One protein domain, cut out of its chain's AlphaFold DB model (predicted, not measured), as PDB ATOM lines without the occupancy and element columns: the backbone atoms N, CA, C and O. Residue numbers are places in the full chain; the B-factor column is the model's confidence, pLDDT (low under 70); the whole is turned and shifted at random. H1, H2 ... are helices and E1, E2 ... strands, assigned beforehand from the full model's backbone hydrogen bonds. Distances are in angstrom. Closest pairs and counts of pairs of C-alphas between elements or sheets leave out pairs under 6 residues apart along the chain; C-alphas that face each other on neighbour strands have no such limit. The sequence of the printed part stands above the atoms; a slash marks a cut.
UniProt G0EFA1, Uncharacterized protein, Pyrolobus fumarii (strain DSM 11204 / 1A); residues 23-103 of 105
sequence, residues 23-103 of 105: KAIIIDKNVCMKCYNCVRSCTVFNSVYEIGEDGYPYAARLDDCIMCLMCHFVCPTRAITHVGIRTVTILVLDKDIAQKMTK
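AT A GLANCE: This is residues 23 to 103 of the 105 residues of an uncharacterized protein of Pyrolobus fumarii (strain DSM 11204 / 1A) (UniProt G0EFA1). With little regular structure, this is a small head of loops, two two-stranded antiparallel sheets, E1-E4 and E2-E3, and helices H1 and H2, with a tail, residues 84 to 94, leading away to H3. The 81 printed residues, 29 in named elements, run E1 H1 E2 E3 H2 E4 H3, a mixed class. The whole is loose, radius of gyration of the C-alphas 14.9 A, spanning 49 by 26 by 19 A.

HOW THE PARTS SIT: E1, residues 24 to 27, is antiparallel to E4, residues 80 to 83, at 160 degrees; N 26 and O 81, 2.9 A apart, are within hydrogen-bond range. H1, residues 37 to 40, touches H2, residues 70 to 73; their closest C-alphas, of Cys 38 and Cys 71, are 4.3 A apart. E2, residues 49 to 51, and E3, residues 57 to 59, form a hairpin, with N 50 and O 58 3.0 A apart. The closest C-alphas of E1 and E3, of Ile 25 and Ala 59, are 6.3 A apart. H3, residues 95 to 101, is apart from H1 and H2; its O i to N i+4 pairs are each within range, while H1 and H2 are too short for one.

IN THESE COORDINATES: E1, 10.0 A long, begins at C-alpha 24 (-33.976, -20.181, -33.398); H3, 9.8 A, ends at C-alpha 101 (-25.241, -10.402, -57.590).

THE WHOLE: The printed part has no cut; the link E4 to H3 is long, and pLDDT is under 70 at residues 86 to 91 and 102 to 103.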
ATOM      1  N   LYS A  23     -34.359 -24.670 -35.052       87.81
ATOM      2  CA  LYS A  23     -34.839 -23.328 -35.362       87.81
ATOM      3  C   LYS A  23     -34.533 -22.438 -34.163       87.81
ATOM      4  O   LYS A  23     -34.762 -22.838 -33.025       87.81
ATOM      5  N   ALA A  24     -34.057 -21.225 -34.416       91.94
ATOM      6  CA  ALA A  24     -33.976 -20.181 -33.398       91.94
ATOM      7  C   ALA A  24     -34.194 -18.808 -34.029       91.94
ATOM      8  O   ALA A  24     -33.856 -18.588 -35.192       91.94
ATOM      9  N   ILE A  25     -34.729 -17.877 -33.243       95.75
ATOM     10  CA  ILE A  25     -34.771 -16.454 -33.573       95.75
ATOM     11  C   ILE A  25     -34.103 -15.710 -32.424       95.75
ATOM     12  O   ILE A  25     -34.561 -15.778 -31.284       95.75
ATOM     13  N   ILE A  26     -33.019 -15.006 -32.730       95.94
ATOM     14  CA  ILE A  26     -32.194 -14.288 -31.760       95.94
ATOM     15  C   ILE A  26     -32.370 -12.793 -32.005       95.94
ATOM     16  O   ILE A  26     -32.255 -12.335 -33.142       95.94
ATOM     17  N   ILE A  27     -32.644 -12.039 -30.938       97.56
ATOM     18  CA  ILE A  27     -32.763 -10.579 -30.974       97.56
ATOM     19  C   ILE A  27     -31.565  -9.967 -30.256       97.56
ATOM     20  O   ILE A  27     -31.398 -10.157 -29.050       97.56
ATOM     21  N   ASP A  28     -30.754  -9.208 -30.989       98.06
ATOM     22  CA  ASP A  28     -29.661  -8.433 -30.413       98.06
ATOM     23  C   ASP A  28     -30.216  -7.193 -29.702       98.06
ATOM     24  O   ASP A  28     -30.663  -6.217 -30.317       98.06
ATOM     25  N   LYS A  29     -30.194  -7.238 -28.369       97.81
ATOM     26  CA  LYS A  29     -30.711  -6.172 -27.506       97.81
ATOM     27  C   LYS A  29     -29.874  -4.889 -27.555       97.81
ATOM     28  O   LYS A  29     -30.406  -3.843 -27.183       97.81
ATOM     29  N   ASN A  30     -28.632  -4.940 -28.044       98.19
ATOM     30  CA  ASN A  30     -27.768  -3.761 -28.174       98.19
ATOM     31  C   ASN A  30     -28.211  -2.837 -29.314       98.19
ATOM     32  O   ASN A  30     -28.025  -1.627 -29.236       98.19
ATOM     33  N   VAL A  31     -28.813  -3.401 -30.366       98.31
ATOM     34  CA  VAL A  31     -29.277  -2.648 -31.546       98.31
ATOM     35  C   VAL A  31     -30.800  -2.644 -31.696       98.31
ATOM     36  O   VAL A  31     -31.355  -1.884 -32.492       98.31
ATOM     37  N   CYS A  32     -31.524  -3.479 -30.949       98.38
ATOM     38  CA  CYS A  32     -32.981  -3.481 -30.970       98.38
ATOM     39  C   CYS A  32     -33.546  -2.227 -30.288       98.38
ATOM     40  O   CYS A  32     -33.413  -2.029 -29.085       98.38
ATOM     41  N   MET A  33     -34.267  -1.417 -31.063       98.00
ATOM     42  CA  MET A  33     -34.896  -0.174 -30.598       98.00
ATOM     43  C   MET A  33     -36.348  -0.345 -30.109       98.00
ATOM     44  O   MET A  33     -37.082   0.635 -30.026       98.00
ATOM     45  N   LYS A  34     -36.802  -1.583 -29.856       98.25
ATOM     46  CA  LYS A  34     -38.160  -1.902 -29.357       98.25
ATOM     47  C   LYS A  34     -39.306  -1.293 -30.191       98.25
ATOM     48  O   LYS A  34     -40.341  -0.905 -29.669       98.25
ATOM     49  N   CYS A  35     -39.151  -1.226 -31.517       98.31
ATOM     50  CA  CYS A  35     -40.196  -0.698 -32.411       98.31
ATOM     51  C   CYS A  35     -41.379  -1.667 -32.626       98.31
ATOM     52  O   CYS A  35     -42.429  -1.272 -33.144       98.31
ATOM     53  N   TYR A  36     -41.196  -2.945 -32.269       98.19
ATOM     54  CA  TYR A  36     -42.164  -4.044 -32.386       98.19
ATOM     55  C   TYR A  36     -42.679  -4.337 -33.806       98.19
ATOM     56  O   TYR A  36     -43.701  -5.004 -33.967       98.19
ATOM     57  N   ASN A  37     -41.962  -3.905 -34.851       98.12
ATOM     58  CA  ASN A  37     -42.298  -4.270 -36.232       98.12
ATOM     59  C   ASN A  37     -42.330  -5.792 -36.425       98.12
ATOM     60  O   ASN A  37     -43.254  -6.290 -37.051       98.12
ATOM     61  N   CYS A  38     -41.383  -6.528 -35.833       98.00
ATOM     62  CA  CYS A  38     -41.342  -7.991 -35.896       98.00
ATOM     63  C   CYS A  38     -42.591  -8.664 -35.308       98.00
ATOM     64  O   CYS A  38     -43.041  -9.676 -35.842       98.00
ATOM     65  N   VAL A  39     -43.164  -8.082 -34.251       97.94
ATOM     66  CA  VAL A  39     -44.396  -8.570 -33.622       97.94
ATOM     67  C   VAL A  39     -45.580  -8.337 -34.559       97.94
ATOM     68  O   VAL A  39     -46.324  -9.277 -34.830       97.94
ATOM     69  N   ARG A  40     -45.716  -7.111 -35.094       97.44
ATOM     70  CA  ARG A  40     -46.834  -6.690 -35.963       97.44
ATOM     71  C   ARG A  40     -46.812  -7.314 -37.357       97.44
ATOM     72  O   ARG A  40     -47.868  -7.529 -37.934       97.44
ATOM     73  N   SER A  41     -45.629  -7.557 -37.918       97.06
ATOM     74  CA  SER A  41     -45.469  -8.073 -39.282       97.06
ATOM     75  C   SER A  41     -45.473  -9.599 -39.354       97.06
ATOM     76  O   SER A  41     -45.279 -10.155 -40.435       97.06
ATOM     77  N   CYS A  42     -45.564 -10.290 -38.217       97.69
ATOM     78  CA  CYS A  42     -45.598 -11.741 -38.210       97.69
ATOM     79  C   CYS A  42     -46.903 -12.215 -38.859       97.69
ATOM     80  O   CYS A  42     -47.987 -11.813 -38.452       97.69
ATOM     81  N   THR A  43     -46.788 -13.067 -39.874       96.06
ATOM     82  CA  THR A  43     -47.932 -13.573 -40.647       96.06
ATOM     83  C   THR A  43     -48.636 -14.749 -39.974       96.06
ATOM     84  O   THR A  43     -49.709 -15.152 -40.412       96.06
ATOM     85  N   VAL A  44     -48.019 -15.333 -38.943       96.50
ATOM     86  CA  VAL A  44     -48.626 -16.387 -38.125       96.50
ATOM     87  C   VAL A  44     -49.745 -15.766 -37.293       96.50
ATOM     88  O   VAL A  44     -49.586 -14.666 -36.757       96.50
ATOM     89  N   PHE A  45     -50.879 -16.461 -37.181       92.88
ATOM     90  CA  PHE A  45     -52.003 -16.006 -36.365       92.88
ATOM     91  C   PHE A  45     -51.544 -15.760 -34.919       92.88
ATOM     92  O   PHE A  45     -50.859 -16.594 -34.336       92.88
ATOM     93  N   ASN A  46     -51.889 -14.600 -34.356       91.81
ATOM     94  CA  ASN A  46     -51.414 -14.117 -33.050       91.81
ATOM     95  C   ASN A  46     -49.894 -13.903 -32.901       91.81
ATOM     96  O   ASN A  46     -49.423 -13.713 -31.780       91.81
ATOM     97  N   SER A  47     -49.129 -13.842 -33.999       96.81
ATOM     98  CA  SER A  47     -47.666 -13.696 -33.990       96.81
ATOM     99  C   SER A  47     -46.943 -14.857 -33.287       96.81
ATOM    100  O   SER A  47     -47.506 -15.561 -32.456       96.81
ATOM    101  N   VAL A  48     -45.657 -15.059 -33.579       97.56
ATOM    102  CA  VAL A  48     -44.799 -15.969 -32.787       97.56
ATOM    103  C   VAL A  48     -44.091 -15.256 -31.635       97.56
ATOM    104  O   VAL A  48     -43.419 -15.893 -30.824       97.56
ATOM    105  N   TYR A  49     -44.207 -13.928 -31.585       98.00
ATOM    106  CA  TYR A  49     -43.512 -13.086 -30.625       98.00
ATOM    107  C   TYR A  49     -44.386 -12.723 -29.429       98.00
ATOM    108  O   TYR A  49     -45.598 -12.541 -29.550       98.00
ATOM    109  N   GLU A  50     -43.720 -12.513 -28.301       97.75
ATOM    110  CA  GLU A  50     -44.241 -11.814 -27.129       97.75
ATOM    111  C   GLU A  50     -43.273 -10.707 -26.713       97.75
ATOM    112  O   GLU A  50     -42.140 -10.641 -27.198       97.75
ATOM    113  N   ILE A  51     -43.732  -9.813 -25.840       98.12
ATOM    114  CA  ILE A  51     -42.914  -8.747 -25.260       98.12
ATOM    115  C   ILE A  51     -42.549  -9.187 -23.847       98.12
ATOM    116  O   ILE A  51     -43.436  -9.392 -23.020       98.12
ATOM    117  N   GLY A  52     -41.253  -9.366 -23.593       97.44
ATOM    118  CA  GLY A  52     -40.751  -9.708 -22.268       97.44
ATOM    119  C   GLY A  52     -40.928  -8.555 -21.281       97.44
ATOM    120  O   GLY A  52     -41.152  -7.408 -21.671       97.44
ATOM    121  N   GLU A  53     -40.771  -8.840 -19.992       97.62
ATOM    122  CA  GLU A  53     -40.859  -7.826 -18.929       97.62
ATOM    123  C   GLU A  53     -39.817  -6.704 -19.084       97.62
ATOM    124  O   GLU A  53     -40.038  -5.568 -18.673       97.62
ATOM    125  N   ASP A  54     -38.698  -6.988 -19.755       96.88
ATOM    126  CA  ASP A  54     -37.657  -6.019 -20.106       96.88
ATOM    127  C   ASP A  54     -38.020  -5.124 -21.313       96.88
ATOM    128  O   ASP A  54     -37.236  -4.260 -21.736       96.88
ATOM    129  N   GLY A  55     -39.205  -5.322 -21.891       97.81
ATOM    130  CA  GLY A  55     -39.716  -4.623 -23.064       97.81
ATOM    131  C   GLY A  55     -39.082  -5.063 -24.385       97.81
ATOM    132  O   GLY A  55     -39.341  -4.435 -25.411       97.81
ATOM    133  N   TYR A  56     -38.230  -6.090 -24.407       98.38
ATOM    134  CA  TYR A  56     -37.715  -6.631 -25.662       98.38
ATOM    135  C   TYR A  56     -38.657  -7.708 -26.210       98.38
ATOM    136  O   TYR A  56     -39.174  -8.530 -25.450       98.38
ATOM    137  N   PRO A  57     -38.885  -7.746 -27.536       97.94
ATOM    138  CA  PRO A  57     -39.572  -8.878 -28.127       97.94
ATOM    139  C   PRO A  57     -38.719 -10.148 -27.993       97.94
ATOM    140  O   PRO A  57     -37.489 -10.079 -28.023       97.94
ATOM    141  N   TYR A  58     -39.367 -11.303 -27.890       97.62
ATOM    142  CA  TYR A  58     -38.737 -12.623 -27.965       97.62
ATOM    143  C   TYR A  58     -39.682 -13.614 -28.659       97.62
ATOM    144  O   TYR A  58     -40.898 -13.420 -28.661       97.62
ATOM    145  N   ALA A  59     -39.136 -14.638 -29.317       95.94
ATOM    146  CA  ALA A  59     -39.934 -15.642 -30.022       95.94
ATOM    147  C   ALA A  59     -40.461 -16.692 -29.028       95.94
ATOM    148  O   ALA A  59     -39.754 -17.639 -28.696       95.94
ATOM    149  N   ALA A  60     -41.689 -16.505 -28.547       96.56
ATOM    150  CA  ALA A  60     -42.327 -17.368 -27.551       96.56
ATOM    151  C   ALA A  60     -42.902 -18.664 -28.149       96.56
ATOM    152  O   ALA A  60     -42.955 -19.689 -27.476       96.56
ATOM    153  N   ARG A  61     -43.325 -18.627 -29.419       95.38
ATOM    154  CA  ARG A  61     -43.976 -19.747 -30.122       95.38
ATOM    155  C   ARG A  61     -43.208 -20.124 -31.380       95.38
ATOM    156  O   ARG A  61     -43.670 -19.937 -32.503       95.38
ATOM    157  N   LEU A  62     -41.973 -20.582 -31.202       92.69
ATOM    158  CA  LEU A  62     -41.084 -20.815 -32.336       92.69
ATOM    159  C   LEU A  62     -41.523 -21.989 -33.228       92.69
ATOM    160  O   LEU A  62     -41.245 -21.971 -34.427       92.69
ATOM    161  N   ASP A  63     -42.249 -22.960 -32.677       92.06
ATOM    162  CA  ASP A  63     -42.771 -24.100 -33.440       92.06
ATOM    163  C   ASP A  63     -43.803 -23.677 -34.496       92.06
ATOM    164  O   ASP A  63     -43.833 -24.245 -35.588       92.06
ATOM    165  N   ASP A  64     -44.548 -22.598 -34.235       94.56
ATOM    166  CA  ASP A  64     -45.500 -22.011 -35.184       94.56
ATOM    167  C   ASP A  64     -44.798 -21.191 -36.284       94.56
ATOM    168  O   ASP A  64     -45.412 -20.781 -37.275       94.56
ATOM    169  N   CYS A  65     -43.494 -20.924 -36.141       93.56
ATOM    170  CA  CYS A  65     -42.743 -20.142 -37.111       93.56
ATOM    171  C   CYS A  65     -42.556 -20.912 -38.425       93.56
ATOM    172  O   CYS A  65     -41.801 -21.889 -38.526       93.56
ATOM    173  N   ILE A  66     -43.163 -20.376 -39.483       91.75
ATOM    174  CA  ILE A  66     -43.026 -20.872 -40.858       91.75
ATOM    175  C   ILE A  66     -41.748 -20.388 -41.565       91.75
ATOM    176  O   ILE A  66     -41.569 -20.645 -42.752       91.75
ATOM    177  N   MET A  67     -40.861 -19.678 -40.857       90.56
ATOM    178  CA  MET A  67     -39.570 -19.191 -41.368       90.56
ATOM    179  C   MET A  67     -39.687 -18.311 -42.628       90.56
ATOM    180  O   MET A  67     -38.853 -18.379 -43.524       90.56
ATOM    181  N   CYS A  68     -40.705 -17.441 -42.688       92.56
ATOM    182  CA  CYS A  68     -40.919 -16.514 -43.809       92.56
ATOM    183  C   CYS A  68     -39.951 -15.316 -43.839       92.56
ATOM    184  O   CYS A  68     -39.940 -14.562 -44.805       92.56
ATOM    185  N   LEU A  69     -39.171 -15.107 -42.769       92.69
ATOM    186  CA  LEU A  69     -38.172 -14.037 -42.611       92.69
ATOM    187  C   LEU A  69     -38.704 -12.595 -42.667       92.69
ATOM    188  O   LEU A  69     -37.914 -11.651 -42.597       92.69
ATOM    189  N   MET A  70     -40.025 -12.390 -42.677       95.81
ATOM    190  CA  MET A  70     -40.616 -11.046 -42.687       95.81
ATOM    191  C   MET A  70     -40.118 -10.175 -41.533       95.81
ATOM    192  O   MET A  70     -39.788  -9.014 -41.742       95.81
ATOM    193  N   CYS A  71     -39.990 -10.741 -40.330       96.88
ATOM    194  CA  CYS A  71     -39.478 -10.021 -39.165       96.88
ATOM    195  C   CYS A  71     -38.029  -9.526 -39.342       96.88
ATOM    196  O   CYS A  71     -37.722  -8.425 -38.888       96.88
ATOM    197  N   HIS A  72     -37.164 -10.284 -40.028       95.00
ATOM    198  CA  HIS A  72     -35.804  -9.846 -40.360       95.00
ATOM    199  C   HIS A  72     -35.839  -8.667 -41.335       95.00
ATOM    200  O   HIS A  72     -35.156  -7.668 -41.121       95.00
ATOM    201  N   PHE A  73     -36.684  -8.757 -42.364       94.88
ATOM    202  CA  PHE A  73     -36.791  -7.732 -43.398       94.88
ATOM    203  C   PHE A  73     -37.337  -6.397 -42.869       94.88
ATOM    204  O   PHE A  73     -36.831  -5.338 -43.228       94.88
ATOM    205  N   VAL A  74     -38.342  -6.426 -41.987       97.38
ATOM    206  CA  VAL A  74     -38.956  -5.197 -41.448       97.38
ATOM    207  C   VAL A  74     -38.192  -4.580 -40.273       97.38
ATOM    208  O   VAL A  74     -38.617  -3.549 -39.742       97.38
ATOM    209  N   CYS A  75     -37.120  -5.221 -39.799       98.12
ATOM    210  CA  CYS A  75     -36.348  -4.726 -38.668       98.12
ATOM    211  C   CYS A  75     -35.441  -3.567 -39.121       98.12
ATOM    212  O   CYS A  75     -34.443  -3.816 -39.799       98.12
ATOM    213  N   PRO A  76     -35.719  -2.309 -38.721       97.88
ATOM    214  CA  PRO A  76     -34.973  -1.155 -39.225       97.88
ATOM    215  C   PRO A  76     -33.506  -1.152 -38.777       97.88
ATOM    216  O   PRO A  76     -32.656  -0.590 -39.457       97.88
ATOM    217  N   THR A  77     -33.198  -1.801 -37.651       98.19
ATOM    218  CA  THR A  77     -31.842  -1.895 -37.094       98.19
ATOM    219  C   THR A  77     -31.182  -3.250 -37.336       98.19
ATOM    220  O   THR A  77     -30.101  -3.498 -36.814       98.19
ATOM    221  N   ARG A  78     -31.820  -4.138 -38.115       97.06
ATOM    222  CA  ARG A  78     -31.319  -5.494 -38.411       97.06
ATOM    223  C   ARG A  78     -30.963  -6.323 -37.166       97.06
ATOM    224  O   ARG A  78     -30.077  -7.165 -37.208       97.06
ATOM    225  N   ALA A  79     -31.697  -6.136 -36.073       98.31
ATOM    226  CA  ALA A  79     -31.445  -6.788 -34.788       98.31
ATOM    227  C   ALA A  79     -31.788  -8.292 -34.731       98.31
ATOM    228  O   ALA A  79     -31.662  -8.885 -33.666       98.31
ATOM    229  N   ILE A  80     -32.298  -8.903 -35.809       97.44
ATOM    230  CA  ILE A  80     -32.895 -10.249 -35.778       97.44
ATOM    231  C   ILE A  80     -32.074 -11.232 -36.608       97.44
ATOM    232  O   ILE A  80     -31.971 -11.071 -37.824       97.44
ATOM    233  N   THR A  81     -31.607 -12.308 -35.978       94.56
ATOM    234  CA  THR A  81     -30.924 -13.431 -36.638       94.56
ATOM    235  C   THR A  81     -31.778 -14.689 -36.553       94.56
ATOM    236  O   THR A  81     -32.303 -15.013 -35.490       94.56
ATOM    237  N   HIS A  82     -31.904 -15.414 -37.666       93.12
ATOM    238  CA  HIS A  82     -32.571 -16.715 -37.702       93.12
ATOM    239  C   HIS A  82     -31.534 -17.836 -37.793       93.12
ATOM    240  O   HIS A  82     -30.594 -17.750 -38.581       93.12
ATOM    241  N   VAL A  83     -31.729 -18.900 -37.022       89.75
ATOM    242  CA  VAL A  83     -30.931 -20.134 -37.060       89.75
ATOM    243  C   VAL A  83     -31.809 -21.262 -37.594       89.75
ATOM    244  O   VAL A  83     -33.023 -21.252 -37.388       89.75
ATOM    245  N   GLY A  84     -31.207 -22.212 -38.313       81.31
ATOM    246  CA  GLY A  84     -31.944 -23.327 -38.917       81.31
ATOM    247  C   GLY A  84     -32.838 -22.894 -40.084       81.31
ATOM    248  O   GLY A  84     -33.872 -23.509 -40.338       81.31
ATOM    249  N   ILE A  85     -32.479 -21.806 -40.779       78.12
ATOM    250  CA  ILE A  85     -33.118 -21.445 -42.049       78.12
ATOM    251  C   ILE A  85     -32.638 -22.391 -43.147       78.12
ATOM    252  O   ILE A  85     -31.464 -22.755 -43.197       78.12
ATOM    253  N   ARG A  86     -33.544 -22.754 -44.059       69.38
ATOM    254  CA  ARG A  86     -33.143 -23.405 -45.305       69.38
ATOM    255  C   ARG A  86     -32.376 -22.395 -46.145       69.38
ATOM    256  O   ARG A  86     -32.832 -21.261 -46.303       69.38
ATOM    257  N   THR A  87     -31.247 -22.811 -46.701       65.00
ATOM    258  CA  THR A  87     -30.546 -22.033 -47.718       65.00
ATOM    259  C   THR A  87     -31.446 -21.970 -48.945       65.00
ATOM    260  O   THR A  87     -31.577 -22.940 -49.686       65.00
ATOM    261  N   VAL A  88     -32.150 -20.856 -49.124       60.47
ATOM    262  CA  VAL A  88     -32.927 -20.628 -50.340       60.47
ATOM    263  C   VAL A  88     -31.997 -20.077 -51.404       60.47
ATOM    264  O   VAL A  88     -31.440 -18.990 -51.265       60.47
ATOM    265  N   THR A  89     -31.856 -20.819 -52.496       63.47
ATOM    266  CA  THR A  89     -31.331 -20.258 -53.735       63.47
ATOM    267  C   THR A  89     -32.361 -19.251 -54.225       63.47
ATOM    268  O   THR A  89     -33.444 -19.637 -54.666       63.47
ATOM    269  N   ILE A  90     -32.055 -17.955 -54.126       66.88
ATOM    270  CA  ILE A  90     -32.837 -16.947 -54.839       66.88
ATOM    271  C   ILE A  90     -32.688 -17.292 -56.318       66.88
ATOM    272  O   ILE A  90     -31.606 -17.157 -56.888       66.88
ATOM    273  N   LEU A  91     -33.765 -17.793 -56.923       63.25
ATOM    274  CA  LEU A  91     -33.804 -18.076 -58.349       63.25
ATOM    275  C   LEU A  91     -33.860 -16.742 -59.085       63.25
ATOM    276  O   LEU A  91     -34.922 -16.236 -59.442       63.25
ATOM    277  N   VAL A  92     -32.688 -16.157 -59.288       70.12
ATOM    278  CA  VAL A  92     -32.527 -15.055 -60.219       70.12
ATOM    279  C   VAL A  92     -32.594 -15.668 -61.613       70.12
ATOM    280  O   VAL A  92     -31.613 -16.201 -62.126       70.12
ATOM    281  N   LEU A  93     -33.796 -15.673 -62.189       74.94
ATOM    282  CA  LEU A  93     -34.030 -16.229 -63.527       74.94
ATOM    283  C   LEU A  93     -33.266 -15.444 -64.602       74.94
ATOM    284  O   LEU A  93     -32.899 -15.993 -65.639       74.94
ATOM    285  N   ASP A  94     -33.002 -14.169 -64.329       86.19
ATOM    286  CA  ASP A  94     -32.181 -13.314 -65.167       86.19
ATOM    287  C   ASP A  94     -30.689 -13.582 -64.912       86.19
ATOM    288  O   ASP A  94     -30.143 -13.285 -63.846       86.19
ATOM    289  N   LYS A  95     -30.015 -14.148 -65.914       82.00
ATOM    290  CA  LYS A  95     -28.594 -14.504 -65.829       82.00
ATOM    291  C   LYS A  95     -27.692 -13.287 -65.614       82.00
ATOM    292  O   LYS A  95     -26.669 -13.420 -64.943       82.00
ATOM    293  N   ASP A  96     -28.065 -12.123 -66.135       86.25
ATOM    294  CA  ASP A  96     -27.260 -10.909 -66.025       86.25
ATOM    295  C   ASP A  96     -27.360 -10.330 -64.615       86.25
ATOM    296  O   ASP A  96     -26.359  -9.889 -64.040       86.25
ATOM    297  N   ILE A  97     -28.555 -10.370 -64.018       84.44
ATOM    298  CA  ILE A  97     -28.738 -10.020 -62.607       84.44
ATOM    299  C   ILE A  97     -27.993 -11.028 -61.726       84.44
ATOM    300  O   ILE A  97     -27.269 -10.611 -60.821       84.44
ATOM    301  N   ALA A  98     -28.082 -12.329 -62.019       78.50
ATOM    302  CA  ALA A  98     -27.401 -13.368 -61.247       78.50
ATOM    303  C   ALA A  98     -25.875 -13.159 -61.231       78.50
ATOM    304  O   ALA A  98     -25.251 -13.193 -60.170       78.50
ATOM    305  N   GLN A  99     -25.280 -12.861 -62.392       81.31
ATOM    306  CA  GLN A  99     -23.850 -12.559 -62.527       81.31
ATOM    307  C   GLN A  99     -23.424 -11.257 -61.838       81.31
ATOM    308  O   GLN A  99     -22.266 -11.118 -61.439       81.31
ATOM    309  N   LYS A 100     -24.320 -10.273 -61.729       83.56
ATOM    310  CA  LYS A 100     -24.044  -9.041 -60.980       83.56
ATOM    311  C   LYS A 100     -24.118  -9.285 -59.476       83.56
ATOM    312  O   LYS A 100     -23.278  -8.767 -58.749       83.56
ATOM    313  N   MET A 101     -25.069 -10.095 -59.012       74.81
ATOM    314  CA  MET A 101     -25.241 -10.402 -57.590       74.81
ATOM    315  C   MET A 101     -24.053 -11.173 -57.004       74.81
ATOM    316  O   MET A 101     -23.637 -10.865 -55.890       74.81
ATOM    317  N   THR A 102     -23.430 -12.082 -57.761       69.31
ATOM    318  CA  THR A 102     -22.209 -12.788 -57.319       69.31
ATOM    319  C   THR A 102     -20.988 -11.885 -57.145       69.31
ATOM    320  O   THR A 102     -20.017 -12.304 -56.529       69.31
ATOM    321  N   LYS A 103     -21.012 -10.653 -57.669       66.62
ATOM    322  CA  LYS A 103     -19.934  -9.664 -57.493       66.62
ATOM    323  C   LYS A 103     -20.180  -8.686 -56.338       66.62
ATOM    324  O   LYS A 103     -19.330  -7.836 -56.093       66.62
TER     325      LYS A 103